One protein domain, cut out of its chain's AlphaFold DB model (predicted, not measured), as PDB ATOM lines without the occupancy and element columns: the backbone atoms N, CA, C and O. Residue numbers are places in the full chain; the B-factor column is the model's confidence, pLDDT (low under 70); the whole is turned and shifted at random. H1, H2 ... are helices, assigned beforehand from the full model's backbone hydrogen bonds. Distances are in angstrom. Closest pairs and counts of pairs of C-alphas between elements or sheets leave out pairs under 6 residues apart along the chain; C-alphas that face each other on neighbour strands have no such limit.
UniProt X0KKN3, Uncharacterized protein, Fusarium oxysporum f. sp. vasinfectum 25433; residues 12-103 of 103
ATOM      1  N   LYS A  12     132.571 153.055 166.990       90.06
ATOM      2  CA  LYS A  12     133.512 152.087 167.596       90.06
ATOM      3  C   LYS A  12     133.704 152.280 169.104       90.06
ATOM      4  O   LYS A  12     134.163 151.385 169.808       90.06
ATOM      5  N   THR A  13     133.451 153.481 169.613       91.62
ATOM      6  CA  THR A  13     133.500 153.755 171.053       91.62
ATOM      7  C   THR A  13     132.241 153.259 171.745       91.62
ATOM      8  O   THR A  13     132.358 152.719 172.838       91.62
ATOM      9  N   GLU A  14     131.076 153.373 171.110       93.12
ATOM     10  CA  GLU A  14     129.838 152.776 171.624       93.12
ATOM     11  C   GLU A  14     129.902 151.251 171.600       93.12
ATOM     12  O   GLU A  14     129.684 150.629 172.633       93.12
ATOM     13  N   GLU A  15     130.332 150.653 170.485       93.75
ATOM     14  CA  GLU A  15     130.496 149.195 170.358       93.75
ATOM     15  C   GLU A  15     131.414 148.623 171.454       93.75
ATOM     16  O   GLU A  15     131.110 147.597 172.056       93.75
ATOM     17  N   ARG A  16     132.522 149.311 171.775       93.94
ATOM     18  CA  ARG A  16     133.412 148.906 172.879       93.94
ATOM     19  C   ARG A  16     132.749 149.016 174.249       93.94
ATOM     20  O   ARG A  16     132.999 148.164 175.093       93.94
ATOM     21  N   LYS A  17     131.960 150.062 174.498       94.31
ATOM     22  CA  LYS A  17     131.244 150.214 175.774       94.31
ATOM     23  C   LYS A  17     130.199 149.120 175.937       94.31
ATOM     24  O   LYS A  17     130.203 148.458 176.965       94.31
ATOM     25  N   PHE A  18     129.415 148.875 174.891       94.44
ATOM     26  CA  PHE A  18     128.410 147.820 174.870       94.44
ATOM     27  C   PHE A  18     129.030 146.438 175.105       94.44
ATOM     28  O   PHE A  18     128.557 145.690 175.951       94.44
ATOM     29  N   LEU A  19     130.143 146.124 174.432       93.31
ATOM     30  CA  LEU A  19     130.858 144.864 174.657       93.31
ATOM     31  C   LEU A  19     131.410 144.752 176.089       93.31
ATOM     32  O   LEU A  19     131.405 143.675 176.675       93.31
ATOM     33  N   ALA A  20     131.914 145.847 176.665       95.12
ATOM     34  CA  ALA A  20     132.379 145.832 178.049       95.12
ATOM     35  C   ALA A  20     131.219 145.575 179.024       95.12
ATOM     36  O   ALA A  20     131.364 144.747 179.914       95.12
ATOM     37  N   GLU A  21     130.073 146.226 178.817       95.44
ATOM     38  CA  GLU A  21     128.855 146.017 179.610       95.44
ATOM     39  C   GLU A  21     128.330 144.583 179.478       95.44
ATOM     40  O   GLU A  21     128.005 143.960 180.485       95.44
ATOM     41  N   SER A  22     128.321 144.007 178.270       93.31
ATOM     42  CA  SER A  22     127.893 142.615 178.078       93.31
ATOM     43  C   SER A  22     128.805 141.614 178.792       93.31
ATOM     44  O   SER A  22     128.317 140.619 179.317       93.31
ATOM     45  N   ILE A  23     130.118 141.876 178.843       92.56
ATOM     46  CA  ILE A  23     131.066 141.055 179.616       92.56
ATOM     47  C   ILE A  23     130.826 141.230 181.122       92.56
ATOM     48  O   ILE A  23     130.892 140.263 181.868       92.56
ATOM     49  N   GLU A  24     130.528 142.440 181.596       94.19
ATOM     50  CA  GLU A  24     130.234 142.667 183.019       94.19
ATOM     51  C   GLU A  24     128.942 141.981 183.472       94.19
ATOM     52  O   GLU A  24     128.848 141.533 184.616       94.19
ATOM     53  N   LEU A  25     127.965 141.850 182.572       93.62
ATOM     54  CA  LEU A  25     126.711 141.150 182.841       93.62
ATOM     55  C   LEU A  25     126.889 139.645 183.065       93.62
ATOM     56  O   LEU A  25     126.093 139.079 183.812       93.62
ATOM     57  N   SER A  26     127.912 139.004 182.483       86.94
ATOM     58  CA  SER A  26     128.169 137.580 182.752       86.94
ATOM     59  C   SER A  26     128.578 137.335 184.205       86.94
ATOM     60  O   SER A  26     128.328 136.258 184.738       86.94
ATOM     61  N   ARG A  27     129.177 138.345 184.860       88.38
ATOM     62  CA  ARG A  27     129.764 138.258 186.211       88.38
ATOM     63  C   ARG A  27     130.779 137.120 186.361       88.38
ATOM     64  O   ARG A  27     131.029 136.641 187.465       88.38
ATOM     65  N   GLU A  28     131.384 136.714 185.251       88.38
ATOM     66  CA  GLU A  28     132.425 135.697 185.222       88.38
ATOM     67  C   GLU A  28     133.766 136.352 185.542       88.38
ATOM     68  O   GLU A  28     134.275 137.188 184.788       88.38
ATOM     69  N   PHE A  29     134.335 135.997 186.690       88.12
ATOM     70  CA  PHE A  29     135.678 136.417 187.059       88.12
ATOM     71  C   PHE A  29     136.704 135.605 186.277       88.12
ATOM     72  O   PHE A  29     136.595 134.388 186.166       88.12
ATOM     73  N   ALA A  30     137.730 136.281 185.769       85.88
ATOM     74  CA  ALA A  30     138.899 135.589 185.262       85.88
ATOM     75  C   ALA A  30     139.620 134.898 186.428       85.88
ATOM     76  O   ALA A  30     139.990 135.573 187.392       85.88
ATOM     77  N   ASP A  31     139.885 133.594 186.298       82.19
ATOM     78  CA  ASP A  31     140.653 132.815 187.284       82.19
ATOM     79  C   ASP A  31     142.000 133.473 187.608       82.19
ATOM     80  O   ASP A  31     142.459 133.479 188.749       82.19
ATOM     81  N   MET A  32     142.623 134.078 186.591       85.00
ATOM     82  CA  MET A  32     143.808 134.907 186.743       85.00
ATOM     83  C   MET A  32     143.547 136.303 186.162       85.00
ATOM     84  O   MET A  32     143.358 136.440 184.947       85.00
ATOM     85  N   PRO A  33     143.538 137.365 186.990       90.56
ATOM     86  CA  PRO A  33     143.321 138.715 186.497       90.56
ATOM     87  C   PRO A  33     144.466 139.141 185.576       90.56
ATOM     88  O   PRO A  33     145.632 138.826 185.808       90.56
ATOM     89  N   CYS A  34     144.146 139.913 184.537       92.12
ATOM     90  CA  CYS A  34     145.174 140.477 183.667       92.12
ATOM     91  C   CYS A  34     146.084 141.443 184.450       92.12
ATOM     92  O   CYS A  34     145.632 142.067 185.419       92.12
ATOM     93  N   SER A  35     147.334 141.635 184.009       92.38
ATOM     94  CA  SER A  35     148.330 142.421 184.765       92.38
ATOM     95  C   SER A  35     147.846 143.832 185.100       92.38
ATOM     96  O   SER A  35     148.153 144.380 186.157       92.38
ATOM     97  N   TYR A  36     147.056 144.427 184.207       94.56
ATOM     98  CA  TYR A  36     146.465 145.741 184.433       94.56
ATOM     99  C   TYR A  36     145.420 145.724 185.548       94.56
ATOM    100  O   TYR A  36     145.494 146.542 186.464       94.56
ATOM    101  N   CYS A  37     144.454 144.807 185.479       94.50
ATOM    102  CA  CYS A  37     143.412 144.713 186.496       94.50
ATOM    103  C   CYS A  37     144.019 144.400 187.865       94.50
ATOM    104  O   CYS A  37     143.659 145.056 188.837       94.50
ATOM    105  N   PHE A  38     145.005 143.501 187.918       94.56
ATOM    106  CA  PHE A  38     145.737 143.187 189.142       94.56
ATOM    107  C   PHE A  38     146.444 144.420 189.726       94.56
ATOM    108  O   PHE A  38     146.188 144.807 190.865       94.56
ATOM    109  N   LYS A  39     147.264 145.113 188.920       95.69
ATOM    110  CA  LYS A  39     148.017 146.304 189.355       95.69
ATOM    111  C   LYS A  39     147.118 147.440 189.850       95.69
ATOM    112  O   LYS A  39     147.516 148.204 190.726       95.69
ATOM    113  N   HIS A  40     145.932 147.581 189.265       95.31
ATOM    114  CA  HIS A  40     144.996 148.661 189.574       95.31
ATOM    115  C   HIS A  40     143.842 148.241 190.491       95.31
ATOM    116  O   HIS A  40     142.906 149.027 190.651       95.31
ATOM    117  N   GLN A  41     143.903 147.035 191.071       94.00
ATOM    118  CA  GLN A  41     142.878 146.488 191.969       94.00
ATOM    119  C   GLN A  41     141.468 146.598 191.368       94.00
ATOM    120  O   GLN A  41     140.526 147.090 191.988       94.00
ATOM    121  N   LYS A  42     141.342 146.209 190.097       93.56
ATOM    122  CA  LYS A  42     140.069 146.153 189.375       93.56
ATOM    123  C   LYS A  42     139.602 144.715 189.249       93.56
ATOM    124  O   LYS A  42     140.410 143.815 189.033       93.56
ATOM    125  N   GLU A  43     138.289 144.530 189.300       92.88
ATOM    126  CA  GLU A  43     137.663 143.255 188.976       92.88
ATOM    127  C   GLU A  43     137.930 142.921 187.506       92.88
ATOM    128  O   GLU A  43     137.663 143.711 186.595       92.88
ATOM    129  N   CYS A  44     138.536 141.762 187.267       93.62
ATOM    130  CA  CYS A  44     138.855 141.302 185.926       93.62
ATOM    131  C   CYS A  44     137.750 140.359 185.452       93.62
ATOM    132  O   CYS A  44     137.876 139.149 185.598       93.62
ATOM    133  N   LEU A  45     136.676 140.923 184.899       93.38
ATOM    134  CA  LEU A  45     135.554 140.146 184.367       93.38
ATOM    135  C   LEU A  45     135.799 139.764 182.911       93.38
ATOM    136  O   LEU A  45     136.224 140.602 182.105       93.38
ATOM    137  N   MET A  46     135.568 138.500 182.577       89.00
ATOM    138  CA  MET A  46     135.926 137.935 181.284       89.00
ATOM    139  C   MET A  46     135.029 136.756 180.927       89.00
ATOM    140  O   MET A  46     134.867 135.851 181.729       89.00
ATOM    141  N   THR A  47     134.516 136.758 179.699       87.50
ATOM    142  CA  THR A  47     133.758 135.642 179.128       87.50
ATOM    143  C   THR A  47     134.635 134.768 178.241       87.50
ATOM    144  O   THR A  47     135.626 135.249 177.680       87.50
ATOM    145  N   ALA A  48     134.242 133.506 178.052       81.44
ATOM    146  CA  ALA A  48     134.947 132.555 177.186       81.44
ATOM    147  C   ALA A  48     135.096 133.045 175.730       81.44
ATOM    148  O   ALA A  48     136.127 132.820 175.095       81.44
ATOM    149  N   ASP A  49     134.098 133.773 175.225       82.31
ATOM    150  CA  ASP A  49     134.074 134.268 173.843       82.31
ATOM    151  C   ASP A  49     134.944 135.517 173.628       82.31
ATOM    152  O   ASP A  49     135.203 135.929 172.493       82.31
ATOM    153  N   SER A  50     135.402 136.154 174.710       85.38
ATOM    154  CA  SER A  50     136.198 137.372 174.632       85.38
ATOM    155  C   SER A  50     137.677 137.090 174.852       85.38
ATOM    156  O   SER A  50     138.103 136.535 175.857       85.38
ATOM    157  N   SER A  51     138.517 137.618 173.964       88.06
ATOM    158  CA  SER A  51     139.973 137.657 174.158       88.06
ATOM    159  C   SER A  51     140.435 138.760 175.124       88.06
ATOM    160  O   SER A  51     141.635 138.965 175.322       88.06
ATOM    161  N   ARG A  52     139.509 139.547 175.691       91.88
ATOM    162  CA  ARG A  52     139.819 140.675 176.585       91.88
ATOM    163  C   ARG A  52     138.808 140.801 177.725       91.88
ATOM    164  O   ARG A  52     137.615 140.635 177.503       91.88
ATOM    165  N   CYS A  53     139.274 141.174 178.916       93.44
ATOM    166  CA  CYS A  53     138.380 141.491 180.031       93.44
ATOM    167  C   CYS A  53     137.626 142.814 179.805       93.44
ATOM    168  O   CYS A  53     138.061 143.652 179.001       93.44
ATOM    169  N   SER A  54     136.534 143.026 180.546       95.06
ATOM    170  CA  SER A  54     135.663 144.208 180.436       95.06
ATOM    171  C   SER A  54     136.433 145.534 180.503       95.06
ATOM    172  O   SER A  54     136.291 146.389 179.626       95.06
ATOM    173  N   GLU A  55     137.339 145.685 181.473       95.44
ATOM    174  CA  GLU A  55     138.165 146.888 181.640       95.44
ATOM    175  C   GLU A  55     139.099 147.140 180.451       95.44
ATOM    176  O   GLU A  55     139.255 148.273 179.981       95.44
ATOM    177  N   CYS A  56     139.711 146.081 179.915       95.06
ATOM    178  CA  CYS A  56     140.578 146.197 178.748       95.06
ATOM    179  C   CYS A  56     139.788 146.566 177.486       95.06
ATOM    180  O   CYS A  56     140.262 147.376 176.683       95.06
ATOM    181  N   VAL A  57     138.582 146.013 177.325       95.00
ATOM    182  CA  VAL A  57     137.667 146.359 176.229       95.00
ATOM    183  C   VAL A  57     137.238 147.821 176.329       95.00
ATOM    184  O   VAL A  57     137.437 148.572 175.367       95.00
ATOM    185  N   ARG A  58     136.746 148.246 177.501       94.62
ATOM    186  CA  ARG A  58     136.293 149.618 177.787       94.62
ATOM    187  C   ARG A  58     137.373 150.649 177.471       94.62
ATOM    188  O   ARG A  58     137.092 151.688 176.874       94.62
ATOM    189  N   ARG A  59     138.624 150.345 177.823       92.81
ATOM    190  CA  ARG A  59     139.789 151.213 177.571       92.81
ATOM    191  C   ARG A  59     140.360 151.088 176.160       92.81
ATOM    192  O   ARG A  59     141.158 151.927 175.754       92.81
ATOM    193  N   GLY A  60     139.967 150.066 175.399       92.75
ATOM    194  CA  GLY A  60     140.493 149.815 174.058       92.75
ATOM    195  C   GLY A  60     141.939 149.339 174.022       92.75
ATOM    196  O   GLY A  60     142.635 149.632 173.056       92.75
ATOM    197  N   ARG A  61     142.393 148.638 175.061       91.56
ATOM    198  CA  ARG A  61     143.762 148.122 175.173       91.56
ATOM    199  C   ARG A  61     143.816 146.616 174.921       91.56
ATOM    200  O   ARG A  61     142.786 145.935 174.912       91.56
ATOM    201  N   SER A  62     145.024 146.100 174.719       91.19
ATOM    202  CA  SER A  62     145.285 144.661 174.742       91.19
ATOM    203  C   SER A  62     145.090 144.101 176.157       91.19
ATOM    204  O   SER A  62     145.290 144.801 177.151       91.19
ATOM    205  N   CYS A  63     144.675 142.838 176.236       91.38
ATOM    206  CA  CYS A  63     144.531 142.089 177.480       91.38
ATOM    207  C   CYS A  63     145.482 140.894 177.441       91.38
ATOM    208  O   CYS A  63     145.533 140.170 176.447       91.38
ATOM    209  N   ASP A  64     146.233 140.696 178.512       89.00
ATOM    210  CA  ASP A  64     147.138 139.566 178.707       89.00
ATOM    211  C   ASP A  64     146.485 138.401 179.475       89.00
ATOM    212  O   ASP A  64     147.064 137.321 179.524       89.00
ATOM    213  N   GLY A  65     145.250 138.570 179.971       79.25
ATOM    214  CA  GLY A  65     144.516 137.542 180.728       79.25
ATOM    215  C   GLY A  65     144.290 136.228 179.963       79.25
ATOM    216  O   GLY A  65     144.568 135.157 180.486       79.25
ATOM    217  N   THR A  66     143.897 136.274 178.683       71.88
ATOM    218  CA  THR A  66     143.680 135.053 177.869       71.88
ATOM    219  C   THR A  66     144.967 134.286 177.582       71.88
ATOM    220  O   THR A  66     144.948 133.093 177.286       71.88
ATOM    221  N   ARG A  67     146.117 134.967 177.621       64.31
ATOM    222  CA  ARG A  67     147.389 134.360 177.222       64.31
ATOM    223  C   ARG A  67     147.946 133.433 178.293       64.31
ATOM    224  O   ARG A  67     148.802 132.624 177.950       64.31
ATOM    225  N   VAL A  68     147.440 133.493 179.525       68.25
ATOM    226  CA  VAL A  68     147.945 132.707 180.658       68.25
ATOM    227  C   VAL A  68     147.939 131.214 180.345       68.25
ATOM    228  O   VAL A  68     148.993 130.598 180.420       68.25
ATOM    229  N   ALA A  69     146.824 130.641 179.879       66.81
ATOM    230  CA  ALA A  69     146.755 129.209 179.563       66.81
ATOM    231  C   ALA A  69     147.739 128.796 178.448       66.81
ATOM    232  O   ALA A  69     148.443 127.791 178.555       66.81
ATOM    233  N   SER A  70     147.835 129.603 177.384       67.06
ATOM    234  CA  SER A  70     148.762 129.342 176.275       67.06
ATOM    235  C   SER A  70     150.234 129.470 176.681       67.06
ATOM    236  O   SER A  70     151.073 128.700 176.214       67.06
ATOM    237  N   SER A  71     150.547 130.421 177.563       73.25
ATOM    238  CA  SER A  71     151.886 130.627 178.110       73.25
ATOM    239  C   SER A  71     152.243 129.528 179.104       73.25
ATOM    240  O   SER A  71     153.331 128.976 179.016       73.25
ATOM    241  N   LEU A  72     151.313 129.137 179.979       80.06
ATOM    242  CA  LEU A  72     151.500 128.074 180.961       80.06
ATOM    243  C   LEU A  72     151.792 126.734 180.283       80.06
ATOM    244  O   LEU A  72     152.737 126.051 180.657       80.06
ATOM    245  N   LYS A  73     151.060 126.396 179.213       81.50
ATOM    246  CA  LYS A  73     151.340 125.188 178.423       81.50
ATOM    247  C   LYS A  73     152.768 125.178 177.860       81.50
ATOM    248  O   LYS A  73     153.410 124.132 177.858       81.50
ATOM    249  N   LYS A  74     153.262 126.329 177.387       87.06
ATOM    250  CA  LYS A  74     154.645 126.463 176.902       87.06
ATOM    251  C   LYS A  74     155.654 126.314 178.038       87.06
ATOM    252  O   LYS A  74     156.621 125.583 177.862       87.06
ATOM    253  N   LEU A  75     155.404 126.943 179.185       91.44
ATOM    254  CA  LEU A  75     156.278 126.841 180.356       91.44
ATOM    255  C   LEU A  75     156.395 125.392 180.840       91.44
ATOM    256  O   LEU A  75     157.506 124.896 180.940       91.44
ATOM    257  N   ILE A  76     155.276 124.674 180.982       94.69
ATOM    258  CA  ILE A  76     155.276 123.249 181.362       94.69
ATOM    259  C   ILE A  76     156.078 122.403 180.362       94.69
ATOM    260  O   ILE A  76     156.782 121.473 180.741       94.69
ATOM    261  N   SER A  77     155.979 122.694 179.059       94.38
ATOM    262  CA  SER A  77     156.769 121.962 178.058       94.38
ATOM    263  C   SER A  77     158.267 122.264 178.132       94.38
ATOM    264  O   SER A  77     159.069 121.398 177.803       94.38
ATOM    265  N   GLN A  78     158.635 123.481 178.541       96.62
ATOM    266  CA  GLN A  78     160.028 123.880 178.724       96.62
ATOM    267  C   GLN A  78     160.612 123.268 179.993       96.62
ATOM    268  O   GLN A  78     161.705 122.728 179.928       96.62
ATOM    269  N   GLU A  79     159.863 123.289 181.094       97.56
ATOM    270  CA  GLU A  79     160.222 122.655 182.367       97.56
ATOM    271  C   GLU A  79     160.535 121.170 182.168       97.56
ATOM    272  O   GLU A  79     161.663 120.755 182.384       97.56
ATOM    273  N   LYS A  80     159.621 120.411 181.548       97.50
ATOM    274  CA  LYS A  80     159.860 118.991 181.230       97.50
ATOM    275  C   LYS A  80     161.092 118.733 180.368       97.50
ATOM    276  O   LYS A  80     161.651 117.642 180.407       97.50
ATOM    277  N   LYS A  81     161.443 119.683 179.498       97.81
ATOM    278  CA  LYS A  81     162.649 119.564 178.683       97.81
ATOM    279  C   LYS A  81     163.890 119.787 179.548       97.81
ATOM    280  O   LYS A  81     164.821 119.008 179.438       97.81
ATOM    281  N   LEU A  82     163.873 120.821 180.388       98.38
ATOM    282  CA  LEU A  82     164.970 121.125 181.302       98.38
ATOM    283  C   LEU A  82     165.211 119.975 182.277       98.38
ATOM    284  O   LEU A  82     166.351 119.557 182.392       98.38
ATOM    285  N   ASP A  83     164.159 119.401 182.864       98.00
ATOM    286  CA  ASP A  83     164.282 118.252 183.772       98.00
ATOM    287  C   ASP A  83     165.012 117.081 183.096       98.00
ATOM    288  O   ASP A  83     165.915 116.476 183.665       98.00
ATOM    289  N   LYS A  84     164.668 116.795 181.833       98.00
ATOM    290  CA  LYS A  84     165.317 115.732 181.063       98.00
ATOM    291  C   LYS A  84     166.779 116.057 180.742       98.00
ATOM    292  O   LYS A  84     167.632 115.180 180.836       98.00
ATOM    293  N   ASP A  85     167.050 117.295 180.333       97.75
ATOM    294  CA  ASP A  85     168.405 117.751 180.017       97.75
ATOM    295  C   ASP A  85     169.292 117.726 181.292       97.75
ATOM    296  O   ASP A  85     170.477 117.401 181.215       97.75
ATOM    297  N   GLU A  86     168.724 118.018 182.471       98.00
ATOM    298  CA  GLU A  86     169.393 117.919 183.776       98.00
ATOM    299  C   GLU A  86     169.689 116.467 184.179       98.00
ATOM    300  O   GLU A  86     170.800 116.183 184.633       98.00
ATOM    301  N   GLU A  87     168.738 115.546 183.990       97.50
ATOM    302  CA  GLU A  87     168.943 114.113 184.244       97.50
ATOM    303  C   GLU A  87     170.079 113.543 183.379       97.50
ATOM    304  O   GLU A  87     170.996 112.912 183.905       97.50
ATOM    305  N   GLU A  88     170.069 113.821 182.071       97.62
ATOM    306  CA  GLU A  88     171.091 113.339 181.127       97.62
ATOM    307  C   GLU A  88     172.485 113.887 181.476       97.62
ATOM    308  O   GLU A  88     173.459 113.134 181.556       97.62
ATOM    309  N   ALA A  89     172.578 115.183 181.788       97.44
ATOM    310  CA  ALA A  89     173.829 115.791 182.236       97.44
ATOM    311  C   ALA A  89     174.323 115.208 183.572       97.44
ATOM    312  O   ALA A  89     175.531 115.054 183.773       97.44
ATOM    313  N   GLY A  90     173.406 114.875 184.486       96.88
ATOM    314  CA  GLY A  90     173.720 114.224 185.756       96.88
ATOM    315  C   GLY A  90     174.298 112.820 185.569       96.88
ATOM    316  O   GLY A  90     175.312 112.487 186.186       96.88
ATOM    317  N   GLU A  91     173.704 112.012 184.689       96.69
ATOM    318  CA  GLU A  91     174.212 110.676 184.354       96.69
ATOM    319  C   GLU A  91     175.602 110.726 183.713       96.69
ATOM    320  O   GLU A  91     176.476 109.929 184.060       96.69
ATOM    321  N   ASP A  92     175.834 111.664 182.797       96.31
ATOM    322  CA  ASP A  92     177.133 111.813 182.138       96.31
ATOM    323  C   ASP A  92     178.225 112.275 183.108       96.31
ATOM    324  O   ASP A  92     179.356 111.782 183.064       96.31
ATOM    325  N   LEU A  93     177.879 113.166 184.042       96.75
ATOM    326  CA  LEU A  93     178.791 113.594 185.099       96.75
ATOM    327  C   LEU A  93     179.167 112.432 186.030       96.75
ATOM    328  O   LEU A  93     180.333 112.307 186.407       96.75
ATOM    329  N   LEU A  94     178.213 111.557 186.363       96.00
ATOM    330  CA  LEU A  94     178.472 110.351 187.155       96.00
ATOM    331  C   LEU A  94     179.423 109.385 186.436       96.00
ATOM    332  O   LEU A  94     180.411 108.966 187.037       96.00
ATOM    333  N   LYS A  95     179.189 109.096 185.148       95.62
ATOM    334  CA  LYS A  95     180.072 108.224 184.345       95.62
ATOM    335  C   LYS A  95     181.508 108.750 184.307       95.62
ATOM    336  O   LYS A  95     182.448 108.001 184.552       95.62
ATOM    337  N   LEU A  96     181.684 110.053 184.068       94.94
ATOM    338  CA  LEU A  96     183.008 110.686 184.061       94.94
ATOM    339  C   LEU A  96     183.707 110.583 185.423       94.94
ATOM    340  O   LEU A  96     184.918 110.364 185.486       94.94
ATOM    341  N   HIS A  97     182.961 110.727 186.520       93.62
ATOM    342  CA  HIS A  97     183.501 110.535 187.864       93.62
ATOM    343  C   HIS A  97     183.961 109.093 188.112       93.62
ATOM    344  O   HIS A  97     185.015 108.899 188.720       93.62
ATOM    345  N   GLU A  98     183.208 108.097 187.643       95.00
ATOM    346  CA  GLU A  98     183.580 106.680 187.743       95.00
ATOM    347  C   GLU A  98     184.837 106.361 186.924       95.00
ATOM    348  O   GLU A  98     185.753 105.715 187.433       95.00
ATOM    349  N   GLU A  99     184.925 106.868 185.690       93.50
ATOM    350  CA  GLU A  99     186.105 106.714 184.828       93.50
ATOM    351  C   GLU A  99     187.361 107.346 185.448       93.50
ATOM    352  O   GLU A  99     188.433 106.740 185.429       93.50
ATOM    353  N   LEU A 100     187.232 108.537 186.043       92.50
ATOM    354  CA  LEU A 100     188.332 109.206 186.744       92.50
ATOM    355  C   LEU A 100     188.751 108.483 188.027       92.50
ATOM    356  O   LEU A 100     189.928 108.502 188.368       92.50
ATOM    357  N   ALA A 101     187.809 107.871 188.751       91.06
ATOM    358  CA  ALA A 101     188.106 107.125 189.974       91.06
ATOM    359  C   ALA A 101     188.762 105.758 189.707       91.06
ATOM    360  O   ALA A 101     189.355 105.180 190.618       91.06
ATOM    361  N   ALA A 102     188.634 105.231 188.485       85.19
ATOM    362  CA  ALA A 102     189.233 103.968 188.060       85.19
ATOM    363  C   ALA A 102     190.671 104.104 187.507       85.19
ATOM    364  O   ALA A 102     191.306 103.078 187.239       85.19
ATOM    365  N   LEU A 103     191.169 105.335 187.329       68.50
ATOM    366  CA  LEU A 103     192.547 105.678 186.937       68.50
ATOM    367  C   LEU A 103     193.467 105.825 188.157       68.50
ATOM    368  O   LEU A 103     194.641 105.401 188.038       68.50
TER     369      LEU A 103
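AT A GLANCE: This is residues 12 to 103 of the 103 residues of an uncharacterized protein of Fusarium oxysporum f. sp. vasinfectum 25433 (UniProt X0KKN3). A small compact head, made of H1, H2, H3 and the loops between them, has one long straight arm: residues 70 to 103, of which 70 to 101 belong to H4, stick out from it. In the head, H1 and H3 run side by side. The printed part has 92 residues, with four named helices, H1 to H4 in order, and no named strand: all helix. It is extended, with a radius of gyration of the C-alphas of 23.2 A, spanning 80 by 24 by 22 A.

HOW THE PARTS SIT: H1, residues 12 to 26, touches H3, residues 54 to 59, at a shallow tilt of 17 degrees, opposite ways; their closest C-alphas, of Ala 20 and Ser 54, are 4.4 A apart. H2, residues 35 to 39, is close to H3 but not clearly touching; their closest C-alphas, of Cys 37 and Glu 55, are 7.5 A apart. H4, residues 67 to 101, touches no helix. Every O i to N i+4 pair is within hydrogen-bond range in H2, H3 and H4, and 10 of 11 in H1.

IN THESE COORDINATES: H1 begins at C-alpha 12 (133.512, 152.087, 167.596) and measures 21.6 A. H4 measures 50.6 A, ending at C-alpha 101 (188.106, 107.125, 189.974).

THE WHOLE: The printed part has no cut. The H2 to H3 link is long. Residues 67 to 70 and 103 have pLDDT under 70.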